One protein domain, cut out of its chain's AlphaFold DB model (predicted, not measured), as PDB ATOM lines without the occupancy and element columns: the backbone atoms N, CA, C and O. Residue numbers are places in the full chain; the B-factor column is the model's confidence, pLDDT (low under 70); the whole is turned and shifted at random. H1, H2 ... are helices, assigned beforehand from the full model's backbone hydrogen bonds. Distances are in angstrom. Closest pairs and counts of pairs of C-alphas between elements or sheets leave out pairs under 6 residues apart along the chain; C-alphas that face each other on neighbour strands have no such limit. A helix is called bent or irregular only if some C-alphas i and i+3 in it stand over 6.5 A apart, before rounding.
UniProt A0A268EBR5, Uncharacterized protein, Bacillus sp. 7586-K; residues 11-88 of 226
ATOM      1  N   ASP A  11     327.304 302.114 392.155       88.25
ATOM      2  CA  ASP A  11     326.591 302.384 393.413       88.25
ATOM      3  C   ASP A  11     325.319 301.548 393.568       88.25
ATOM      4  O   ASP A  11     325.002 301.054 394.651       88.25
ATOM      5  N   THR A  12     324.598 301.336 392.466       88.00
ATOM      6  CA  THR A  12     323.382 300.517 392.461       88.00
ATOM      7  C   THR A  12     323.732 299.049 392.685       88.00
ATOM      8  O   THR A  12     323.099 298.383 393.503       88.00
ATOM      9  N   LEU A  13     324.766 298.529 392.015       88.31
ATOM     10  CA  LEU A  13     325.182 297.135 392.206       88.31
ATOM     11  C   LEU A  13     325.723 296.883 393.613       88.31
ATOM     12  O   LEU A  13     325.393 295.848 394.190       88.31
ATOM     13  N   ASN A  14     326.506 297.816 394.163       89.12
ATOM     14  CA  ASN A  14     327.003 297.763 395.538       89.12
ATOM     15  C   ASN A  14     325.823 297.728 396.520       89.12
ATOM     16  O   ASN A  14     325.731 296.821 397.347       89.12
ATOM     17  N   LYS A  15     324.861 298.651 396.370       87.75
ATOM     18  CA  LYS A  15     323.667 298.756 397.226       87.75
ATOM     19  C   LYS A  15     322.836 297.472 397.262       87.75
ATOM     20  O   LYS A  15     322.351 297.085 398.321       87.75
ATOM     21  N   TYR A  16     322.656 296.818 396.116       88.06
ATOM     22  CA  TYR A  16     321.867 295.586 396.013       88.06
ATOM     23  C   TYR A  16     322.707 294.302 396.157       88.06
ATOM     24  O   TYR A  16     322.180 293.204 395.984       88.06
ATOM     25  N   GLY A  17     324.005 294.410 396.471       84.25
ATOM     26  CA  GLY A  17     324.905 293.268 396.665       84.25
ATOM     27  C   GLY A  17     325.201 292.464 395.390       84.25
ATOM     28  O   GLY A  17     325.638 291.313 395.459       84.25
ATOM     29  N   LEU A  18     324.966 293.038 394.208       88.88
ATOM     30  CA  LEU A  18     325.236 292.388 392.922       88.88
ATOM     31  C   LEU A  18     326.739 292.285 392.628       88.88
ATOM     32  O   LEU A  18     327.164 291.393 391.893       88.88
ATOM     33  N   THR A  19     327.556 293.127 393.252       90.62
ATOM     34  CA  THR A  19     329.024 293.049 393.224       90.62
ATOM     35  C   THR A  19     329.547 291.743 393.811       90.62
ATOM     36  O   THR A  19     330.394 291.096 393.193       90.62
ATOM     37  N   LYS A  20     328.955 291.248 394.909       91.56
ATOM     38  CA  LYS A  20     329.207 289.883 395.399       91.56
ATOM     39  C   LYS A  20     328.863 288.832 394.342       91.56
ATOM     40  O   LYS A  20     329.591 287.848 394.200       91.56
ATOM     41  N   THR A  21     327.746 288.979 393.632       90.88
ATOM     42  CA  THR A  21     327.335 288.008 392.603       90.88
ATOM     43  C   THR A  21     328.356 287.955 391.466       90.88
ATOM     44  O   THR A  21     328.764 286.868 391.049       90.88
ATOM     45  N   LEU A  22     328.835 289.115 391.011       90.81
ATOM     46  CA  LEU A  22     329.889 289.215 389.999       90.81
ATOM     47  C   LEU A  22     331.209 288.605 390.490       90.81
ATOM     48  O   LEU A  22     331.829 287.829 389.761       90.81
ATOM     49  N   LEU A  23     331.592 288.870 391.740       92.56
ATOM     50  CA  LEU A  23     332.771 288.278 392.373       92.56
ATOM     51  C   LEU A  23     332.664 286.747 392.473       92.56
ATOM     52  O   LEU A  23     333.548 286.026 392.018       92.56
ATOM     53  N   THR A  24     331.544 286.232 392.989       93.88
ATOM     54  CA  THR A  24     331.245 284.788 393.066       93.88
ATOM     55  C   THR A  24     331.389 284.126 391.695       93.88
ATOM     56  O   THR A  24     331.999 283.060 391.567       93.88
ATOM     57  N   ARG A  25     330.858 284.771 390.646       91.94
ATOM     58  CA  ARG A  25     330.987 284.306 389.261       91.94
ATOM     59  C   ARG A  25     332.451 284.292 388.819       91.94
ATOM     60  O   ARG A  25     332.887 283.293 388.248       91.94
ATOM     61  N   ARG A  26     333.211 285.357 389.089       91.38
ATOM     62  CA  ARG A  26     334.643 285.466 388.760       91.38
ATOM     63  C   ARG A  26     335.461 284.339 389.396       91.38
ATOM     64  O   ARG A  26     336.241 283.698 388.684       91.38
ATOM     65  N   GLU A  27     335.238 284.055 390.674       93.25
ATOM     66  CA  GLU A  27     335.939 282.995 391.409       93.25
ATOM     67  C   GLU A  27     335.522 281.596 390.946       93.25
ATOM     68  O   GLU A  27     336.357 280.715 390.760       93.25
ATOM     69  N   THR A  28     334.230 281.386 390.678       94.31
ATOM     70  CA  THR A  28     333.736 280.099 390.165       94.31
ATOM     71  C   THR A  28     334.302 279.809 388.773       94.31
ATOM     72  O   THR A  28     334.685 278.678 388.477       94.31
ATOM     73  N   ILE A  29     334.410 280.831 387.915       91.00
ATOM     74  CA  ILE A  29     335.071 280.718 386.608       91.00
ATOM     75  C   ILE A  29     336.553 280.371 386.786       91.00
ATOM     76  O   ILE A  29     337.050 279.496 386.080       91.00
ATOM     77  N   TYR A  30     337.252 281.018 387.725       89.69
ATOM     78  CA  TYR A  30     338.649 280.698 388.030       89.69
ATOM     79  C   TYR A  30     338.808 279.229 388.438       89.69
ATOM     80  O   TYR A  30     339.564 278.497 387.796       89.69
ATOM     81  N   LEU A  31     338.013 278.774 389.414       91.75
ATOM     82  CA  LEU A  31     337.984 277.383 389.862       91.75
ATOM     83  C   LEU A  31     337.742 276.432 388.684       91.75
ATOM     84  O   LEU A  31     338.516 275.505 388.472       91.75
ATOM     85  N   LYS A  32     336.720 276.700 387.860       91.81
ATOM     86  CA  LYS A  32     336.413 275.911 386.658       91.81
ATOM     87  C   LYS A  32     337.617 275.801 385.721       91.81
ATOM     88  O   LYS A  32     337.876 274.717 385.207       91.81
ATOM     89  N   HIS A  33     338.334 276.896 385.467       88.88
ATOM     90  CA  HIS A  33     339.502 276.856 384.589       88.88
ATOM     91  C   HIS A  33     340.640 276.032 385.188       88.88
ATOM     92  O   HIS A  33     341.229 275.238 384.459       88.88
ATOM     93  N   VAL A  34     340.922 276.162 386.487       87.88
ATOM     94  CA  VAL A  34     341.932 275.323 387.151       87.88
ATOM     95  C   VAL A  34     341.525 273.852 387.057       87.88
ATOM     96  O   VAL A  34     342.299 273.044 386.559       87.88
ATOM     97  N   LEU A  35     340.281 273.508 387.404       91.00
ATOM     98  CA  LEU A  35     339.772 272.134 387.312       91.00
ATOM     99  C   LEU A  35     339.851 271.569 385.889       91.00
ATOM    100  O   LEU A  35     340.240 270.418 385.717       91.00
ATOM    101  N   LYS A  36     339.537 272.373 384.865       90.56
ATOM    102  CA  LYS A  36     339.694 271.968 383.462       90.56
ATOM    103  C   LYS A  36     341.155 271.629 383.150       90.56
ATOM    104  O   LYS A  36     341.413 270.605 382.533       90.56
ATOM    105  N   ASN A  37     342.103 272.446 383.603       85.38
ATOM    106  CA  ASN A  37     343.524 272.167 383.395       85.38
ATOM    107  C   ASN A  37     343.971 270.896 384.107       85.38
ATOM    108  O   ASN A  37     344.693 270.108 383.517       85.38
ATOM    109  N   LEU A  38     343.490 270.651 385.322       87.62
ATOM    110  CA  LEU A  38     343.877 269.465 386.082       87.62
ATOM    111  C   LEU A  38     343.284 268.171 385.530       87.62
ATOM    112  O   LEU A  38     343.997 267.182 385.424       87.62
ATOM    113  N   PHE A  39     341.992 268.174 385.198       89.31
ATOM    114  CA  PHE A  39     341.256 266.950 384.869       89.31
ATOM    115  C   PHE A  39     341.103 266.679 383.376       89.31
ATOM    116  O   PHE A  39     340.765 265.560 383.008       89.31
ATOM    117  N   VAL A  40     341.308 267.683 382.520       87.50
ATOM    118  CA  VAL A  40     341.196 267.519 381.061       87.50
ATOM    119  C   VAL A  40     342.563 267.562 380.392       87.50
ATOM    120  O   VAL A  40     342.810 266.773 379.486       87.50
ATOM    121  N   TYR A  41     343.441 268.474 380.815       83.69
ATOM    122  CA  TYR A  41     344.757 268.663 380.187       83.69
ATOM    123  C   TYR A  41     345.911 268.044 380.988       83.69
ATOM    124  O   TYR A  41     346.962 267.747 380.430       83.69
ATOM    125  N   GLY A  42     345.716 267.834 382.290       82.25
ATOM    126  CA  GLY A  42     346.726 267.300 383.190       82.25
ATOM    127  C   GLY A  42     346.963 265.804 383.003       82.25
ATOM    128  O   GLY A  42     346.063 265.044 382.648       82.25
ATOM    129  N   SER A  43     348.187 265.370 383.300       87.38
ATOM    130  CA  SER A  43     348.524 263.948 383.384       87.38
ATOM    131  C   SER A  43     348.040 263.363 384.710       87.38
ATOM    132  O   SER A  43     348.396 263.863 385.780       87.38
ATOM    133  N   GLU A  44     347.297 262.255 384.655       88.06
ATOM    134  CA  GLU A  44     346.832 261.531 385.846       88.06
ATOM    135  C   GLU A  44     347.994 261.148 386.777       88.06
ATOM    136  O   GLU A  44     347.935 261.381 387.985       88.06
ATOM    137  N   GLY A  45     349.088 260.624 386.214       88.62
ATOM    138  CA  GLY A  45     350.260 260.211 386.985       88.62
ATOM    139  C   GLY A  45     350.990 261.380 387.653       88.62
ATOM    140  O   GLY A  45     351.506 261.234 388.761       88.62
ATOM    141  N   GLU A  46     351.025 262.550 387.013       89.00
ATOM    142  CA  GLU A  46     351.604 263.757 387.610       89.00
ATOM    143  C   GLU A  46     350.716 264.307 388.731       89.00
ATOM    144  O   GLU A  46     351.208 264.607 389.824       89.00
ATOM    145  N   LEU A  47     349.401 264.371 388.496       90.31
ATOM    146  CA  LEU A  47     348.434 264.802 389.499       90.31
ATOM    147  C   LEU A  47     348.501 263.899 390.735       90.31
ATOM    148  O   LEU A  47     348.622 264.410 391.845       90.31
ATOM    149  N   ALA A  48     348.511 262.576 390.560       91.75
ATOM    150  CA  ALA A  48     348.612 261.622 391.663       91.75
ATOM    151  C   ALA A  48     349.867 261.855 392.526       91.75
ATOM    152  O   ALA A  48     349.768 261.915 393.753       91.75
ATOM    153  N   LYS A  49     351.034 262.083 391.904       92.75
ATOM    154  CA  LYS A  49     352.286 262.400 392.619       92.75
ATOM    155  C   LYS A  49     352.194 263.710 393.404       92.75
ATOM    156  O   LYS A  49     352.642 263.783 394.553       92.75
ATOM    157  N   LYS A  50     351.615 264.759 392.809       94.12
ATOM    158  CA  LYS A  50     351.449 266.050 393.493       94.12
ATOM    159  C   LYS A  50     350.443 265.944 394.650       94.12
ATOM    160  O   LYS A  50     350.706 266.481 395.728       94.12
ATOM    161  N   LEU A  51     349.344 265.207 394.474       94.50
ATOM    162  CA  LEU A  51     348.359 264.941 395.528       94.50
ATOM    163  C   LEU A  51     348.966 264.150 396.699       94.50
ATOM    164  O   LEU A  51     348.768 264.545 397.850       94.50
ATOM    165  N   ASP A  52     349.761 263.111 396.425       95.31
ATOM    166  CA  ASP A  52     350.489 262.358 397.458       95.31
ATOM    167  C   ASP A  52     351.484 263.248 398.220       95.31
ATOM    168  O   ASP A  52     351.535 263.239 399.451       95.31
ATOM    169  N   THR A  53     352.210 264.118 397.509       96.00
ATOM    170  CA  THR A  53     353.143 265.069 398.140       96.00
ATOM    171  C   THR A  53     352.424 266.005 399.116       96.00
ATOM    172  O   THR A  53     352.938 266.284 400.202       96.00
ATOM    173  N   MET A  54     351.216 266.453 398.763       96.19
ATOM    174  CA  MET A  54     350.345 267.253 399.628       96.19
ATOM    175  C   MET A  54     349.648 266.426 400.721       96.19
ATOM    176  O   MET A  54     348.889 266.985 401.515       96.19
ATOM    177  N   ASN A  55     349.892 265.117 400.819       95.88
ATOM    178  CA  ASN A  55     349.206 264.182 401.713       95.88
ATOM    179  C   ASN A  55     347.675 264.176 401.515       95.88
ATOM    180  O   ASN A  55     346.921 264.230 402.494       95.88
ATOM    181  N   PHE A  56     347.194 264.182 400.271       95.81
ATOM    182  CA  PHE A  56     345.832 263.736 399.967       95.81
ATOM    183  C   PHE A  56     345.846 262.213 399.831       95.81
ATOM    184  O   PHE A  56     346.617 261.672 399.047       95.81
ATOM    185  N   LYS A  57     344.998 261.511 400.591       89.88
ATOM    186  CA  LYS A  57     344.951 260.038 400.606       89.88
ATOM    187  C   LYS A  57     344.528 259.450 399.262       89.88
ATOM    188  O   LYS A  57     344.919 258.341 398.924       89.88
ATOM    189  N   ASN A  58     343.661 260.157 398.545       88.69
ATOM    190  CA  ASN A  58     343.133 259.763 397.247       88.69
ATOM    191  C   ASN A  58     342.477 260.970 396.559       88.69
ATOM    192  O   ASN A  58     342.319 262.044 397.152       88.69
ATOM    193  N   LEU A  59     342.054 260.763 395.312       91.44
ATOM    194  CA  LEU A  59     341.355 261.776 394.529       91.44
ATOM    195  C   LEU A  59     340.034 262.227 395.181       91.44
ATOM    196  O   LEU A  59     339.703 263.406 395.108       91.44
ATOM    197  N   PHE A  60     339.306 261.345 395.874       94.44
ATOM    198  CA  PHE A  60     338.048 261.714 396.540       94.44
ATOM    199  C   PHE A  60     338.250 262.762 397.638       94.44
ATOM    200  O   PHE A  60     337.480 263.717 397.711       94.44
ATOM    201  N   GLN A  61     339.316 262.652 398.436       95.62
ATOM    202  CA  GLN A  61     339.645 263.671 399.438       95.62
ATOM    203  C   GLN A  61     339.983 265.022 398.785       95.62
ATOM    204  O   GLN A  61     339.655 266.083 399.320       95.62
ATOM    205  N   TYR A  62     340.617 265.002 397.612       96.44
ATOM    206  CA  TYR A  62     340.871 266.221 396.848       96.44
ATOM    207  C   TYR A  62     339.578 266.810 396.253       96.44
ATOM    208  O   TYR A  62     339.371 268.021 396.295       96.44
ATOM    209  N   MET A  63     338.646 265.974 395.789       95.75
ATOM    210  CA  MET A  63     337.319 266.418 395.340       95.75
ATOM    211  C   MET A  63     336.478 267.009 396.479       95.75
ATOM    212  O   MET A  63     335.762 267.994 396.277       95.75
ATOM    213  N   GLU A  64     336.590 266.462 397.689       97.12
ATOM    214  CA  GLU A  64     335.988 267.045 398.887       97.12
ATOM    215  C   GLU A  64     336.567 268.440 399.170       97.12
ATOM    216  O   GLU A  64     335.815 269.395 399.388       97.12
ATOM    217  N   PHE A  65     337.893 268.590 399.087       97.25
ATOM    218  CA  PHE A  65     338.563 269.888 399.194       97.25
ATOM    219  C   PHE A  65     338.040 270.896 398.160       97.25
ATOM    220  O   PHE A  65     337.640 271.999 398.536       97.25
ATOM    221  N   ILE A  66     337.960 270.507 396.883       96.38
ATOM    222  CA  ILE A  66     337.418 271.339 395.796       96.38
ATOM    223  C   ILE A  66     335.983 271.775 396.107       96.38
ATOM    224  O   ILE A  66     335.639 272.952 395.985       96.38
ATOM    225  N   THR A  67     335.147 270.833 396.541       96.69
ATOM    226  CA  THR A  67     333.739 271.089 396.866       96.69
ATOM    227  C   THR A  67     333.614 272.089 398.010       96.69
ATOM    228  O   THR A  67     332.810 273.021 397.945       96.69
ATOM    229  N   ASN A  68     334.432 271.942 399.052       96.88
ATOM    230  CA  ASN A  68     334.438 272.871 400.175       96.88
ATOM    231  C   ASN A  68     334.963 274.254 399.767       96.88
ATOM    232  O   ASN A  68     334.369 275.259 400.164       96.88
ATOM    233  N   LYS A  69     335.978 274.330 398.895       96.06
ATOM    234  CA  LYS A  69     336.448 275.608 398.344       96.06
ATOM    235  C   LYS A  69     335.357 276.304 397.528       96.06
ATOM    236  O   LYS A  69     335.111 277.490 397.736       96.06
ATOM    237  N   LEU A  70     334.635 275.566 396.680       96.25
ATOM    238  CA  LEU A  70     333.488 276.095 395.937       96.25
ATOM    239  C   LEU A  70     332.409 276.633 396.885       96.25
ATOM    240  O   LEU A  70     331.944 277.755 396.709       96.25
ATOM    241  N   ARG A  71     332.047 275.884 397.934       96.38
ATOM    242  CA  ARG A  71     331.089 276.352 398.952       96.38
ATOM    243  C   ARG A  71     331.542 277.654 399.613       96.38
ATOM    244  O   ARG A  71     330.702 278.511 399.878       96.38
ATOM    245  N   MET A  72     332.838 277.813 399.881       95.81
ATOM    246  CA  MET A  72     333.369 279.042 400.475       95.81
ATOM    247  C   MET A  72     333.265 280.248 399.538       95.81
ATOM    248  O   MET A  72     332.937 281.332 400.011       95.81
ATOM    249  N   ILE A  73     333.433 280.062 398.224       95.12
ATOM    250  CA  ILE A  73     333.222 281.126 397.228       95.12
ATOM    251  C   ILE A  73     331.791 281.690 397.325       95.12
ATOM    252  O   ILE A  73     331.598 282.901 397.388       95.12
ATOM    253  N   TYR A  74     330.770 280.835 397.439       94.12
ATOM    254  CA  TYR A  74     329.381 281.299 397.607       94.12
ATOM    255  C   TYR A  74     329.118 281.991 398.960       94.12
ATOM    256  O   TYR A  74     328.177 282.786 399.097       94.12
ATOM    257  N   LYS A  75     329.961 281.721 399.963       93.81
ATOM    258  CA  LYS A  75     329.905 282.333 401.299       93.81
ATOM    259  C   LYS A  75     330.706 283.631 401.421       93.81
ATOM    260  O   LYS A  75     330.746 284.180 402.519       93.81
ATOM    261  N   LEU A  76     331.285 284.151 400.334       92.38
ATOM    262  CA  LEU A  76     331.936 285.465 400.351       92.38
ATOM    263  C   LEU A  76     330.999 286.553 400.929       92.38
ATOM    264  O   LEU A  76     329.771 286.445 400.761       92.38
ATOM    265  N   PRO A  77     331.539 287.574 401.624       89.94
ATOM    266  CA  PRO A  77     330.750 288.614 402.283       89.94
ATOM    267  C   PRO A  77     329.760 289.293 401.336       89.94
ATOM    268  O   PRO A  77     330.083 289.590 400.187       89.94
ATOM    269  N   ARG A  78     328.532 289.529 401.814       83.12
ATOM    270  CA  ARG A  78     327.493 290.242 401.044       83.12
ATOM    271  C   ARG A  78     327.802 291.725 400.876       83.12
ATOM    272  O   ARG A  78     327.426 292.295 399.865       83.12
ATOM    273  N   GLU A  79     328.501 292.295 401.849       86.25
ATOM    274  CA  GLU A  79     328.886 293.707 401.915       86.25
ATOM    275  C   GLU A  79     330.107 294.035 401.047       86.25
ATOM    276  O   GLU A  79     330.616 295.145 401.112       86.25
ATOM    277  N   TYR A  80     330.595 293.087 400.241       89.88
ATOM    278  CA  TYR A  80     331.702 293.347 399.330       89.88
ATOM    279  C   TYR A  80     331.326 294.426 398.312       89.88
ATOM    280  O   TYR A  80     330.344 294.287 397.575       89.88
ATOM    281  N   GLN A  81     332.137 295.474 398.251       88.44
ATOM    282  CA  GLN A  81     331.959 296.605 397.353       88.44
ATOM    283  C   GLN A  81     333.187 296.771 396.469       88.44
ATOM    284  O   GLN A  81     334.272 296.295 396.789       88.44
ATOM    285  N   VAL A  82     332.990 297.426 395.331       88.31
ATOM    286  CA  VAL A  82     334.080 297.844 394.447       88.31
ATOM    287  C   VAL A  82     333.881 299.284 394.009       88.31
ATOM    288  O   VAL A  82     332.748 299.765 393.957       88.31
ATOM    289  N   GLU A  83     334.988 299.943 393.678       86.69
ATOM    290  CA  GLU A  83     335.008 301.305 393.128       86.69
ATOM    291  C   GLU A  83     334.480 301.330 391.685       86.69
ATOM    292  O   GLU A  83     333.732 302.230 391.312       86.69
ATOM    293  N   ASP A  84     334.796 300.295 390.900       85.62
ATOM    294  CA  ASP A  84     334.283 300.107 389.545       85.62
ATOM    295  C   ASP A  84     333.826 298.654 389.327       85.62
ATOM    296  O   ASP A  84     334.571 297.690 389.502       85.62
ATOM    297  N   THR A  85     332.567 298.468 388.934       84.44
ATOM    298  CA  THR A  85     332.035 297.133 388.624       84.44
ATOM    299  C   THR A  85     332.510 296.585 387.288       84.44
ATOM    300  O   THR A  85     332.535 295.363 387.111       84.44
ATOM    301  N   ASP A  86     332.949 297.444 386.370       82.38
ATOM    302  CA  ASP A  86     333.564 297.003 385.125       82.38
ATOM    303  C   ASP A  86     334.911 296.328 385.393       82.38
ATOM    304  O   ASP A  86     335.243 295.347 384.723       82.38
ATOM    305  N   GLU A  87     335.653 296.773 386.408       82.06
ATOM    306  CA  GLU A  87     336.909 296.155 386.834       82.06
ATOM    307  C   GLU A  87     336.720 294.682 387.243       82.06
ATOM    308  O   GLU A  87     337.486 293.814 386.811       82.06
ATOM    309  N   LEU A  88     335.640 294.343 387.960       82.00
ATOM    310  CA  LEU A  88     335.314 292.948 388.313       82.00
ATOM    311  C   LEU A  88     335.209 292.035 387.084       82.00
ATOM    312  O   LEU A  88     335.600 290.858 387.133       82.00
TER     313      LEU A  88
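Overview. This is residues 11 to 88 of the 226 residues of an uncharacterized protein of Bacillus sp. 7586-K (UniProt A0A268EBR5). Two long helices, H2 and H4, run opposite ways along a loose rod; they come together where residues 24 to 31 of H2 meet residues 70 to 74 of H4 and spread apart toward H3, which crosses that wider end. The short helices H1 and H5 lie at the other end of the rod, with H5 packed on H2. The printed part has 78 residues with five named helices, H1 to H5 in chain order, and no named strand, and its class is all helix. It is loose, with a radius of gyration of the C-alphas of 16.3 A, and spans 49 by 21 by 15 A.

Along the chain. H1 is residues 11 to 15, with C-alpha 11 at (326.591, 302.384, 393.413). H2, residues 18 to 41, measures 33.3 A; it is neither bent nor irregular, but only just: C-alphas 38 and 41 are 6.0 A apart. H3, residues 44 to 53, measures 14.3 A. H4, residues 59 to 74, measures 23.1 A. H5, residues 85 to 88, ends at C-alpha 88 at (335.314, 292.948, 388.313).

Arrangement. H2 and H4 touch at a shallow tilt of 18 degrees; their closest C-alphas, of Thr 24 and Ile 73, are 5.9 A apart. H3 and H4 only just touch, with 3 pairs of C-alphas within 8 A, the closest those of Leu 51 and Tyr 62 at 7.7 A, and are about perpendicular at 79 degrees. H5 touches H2 at Leu 88 and Leu 23, C-alphas 6.7 A apart. H1 and H4 are apart. H1 to H4 have every O i to N i+4 pair within hydrogen-bond range; H5 is too short for one.

Size, cuts and confidence. The C-alphas farthest apart, of Asp 11 and Gly 45, are 48.8 A apart. The printed part has no cut and no long link. No printed residue is under 70 in pLDDT.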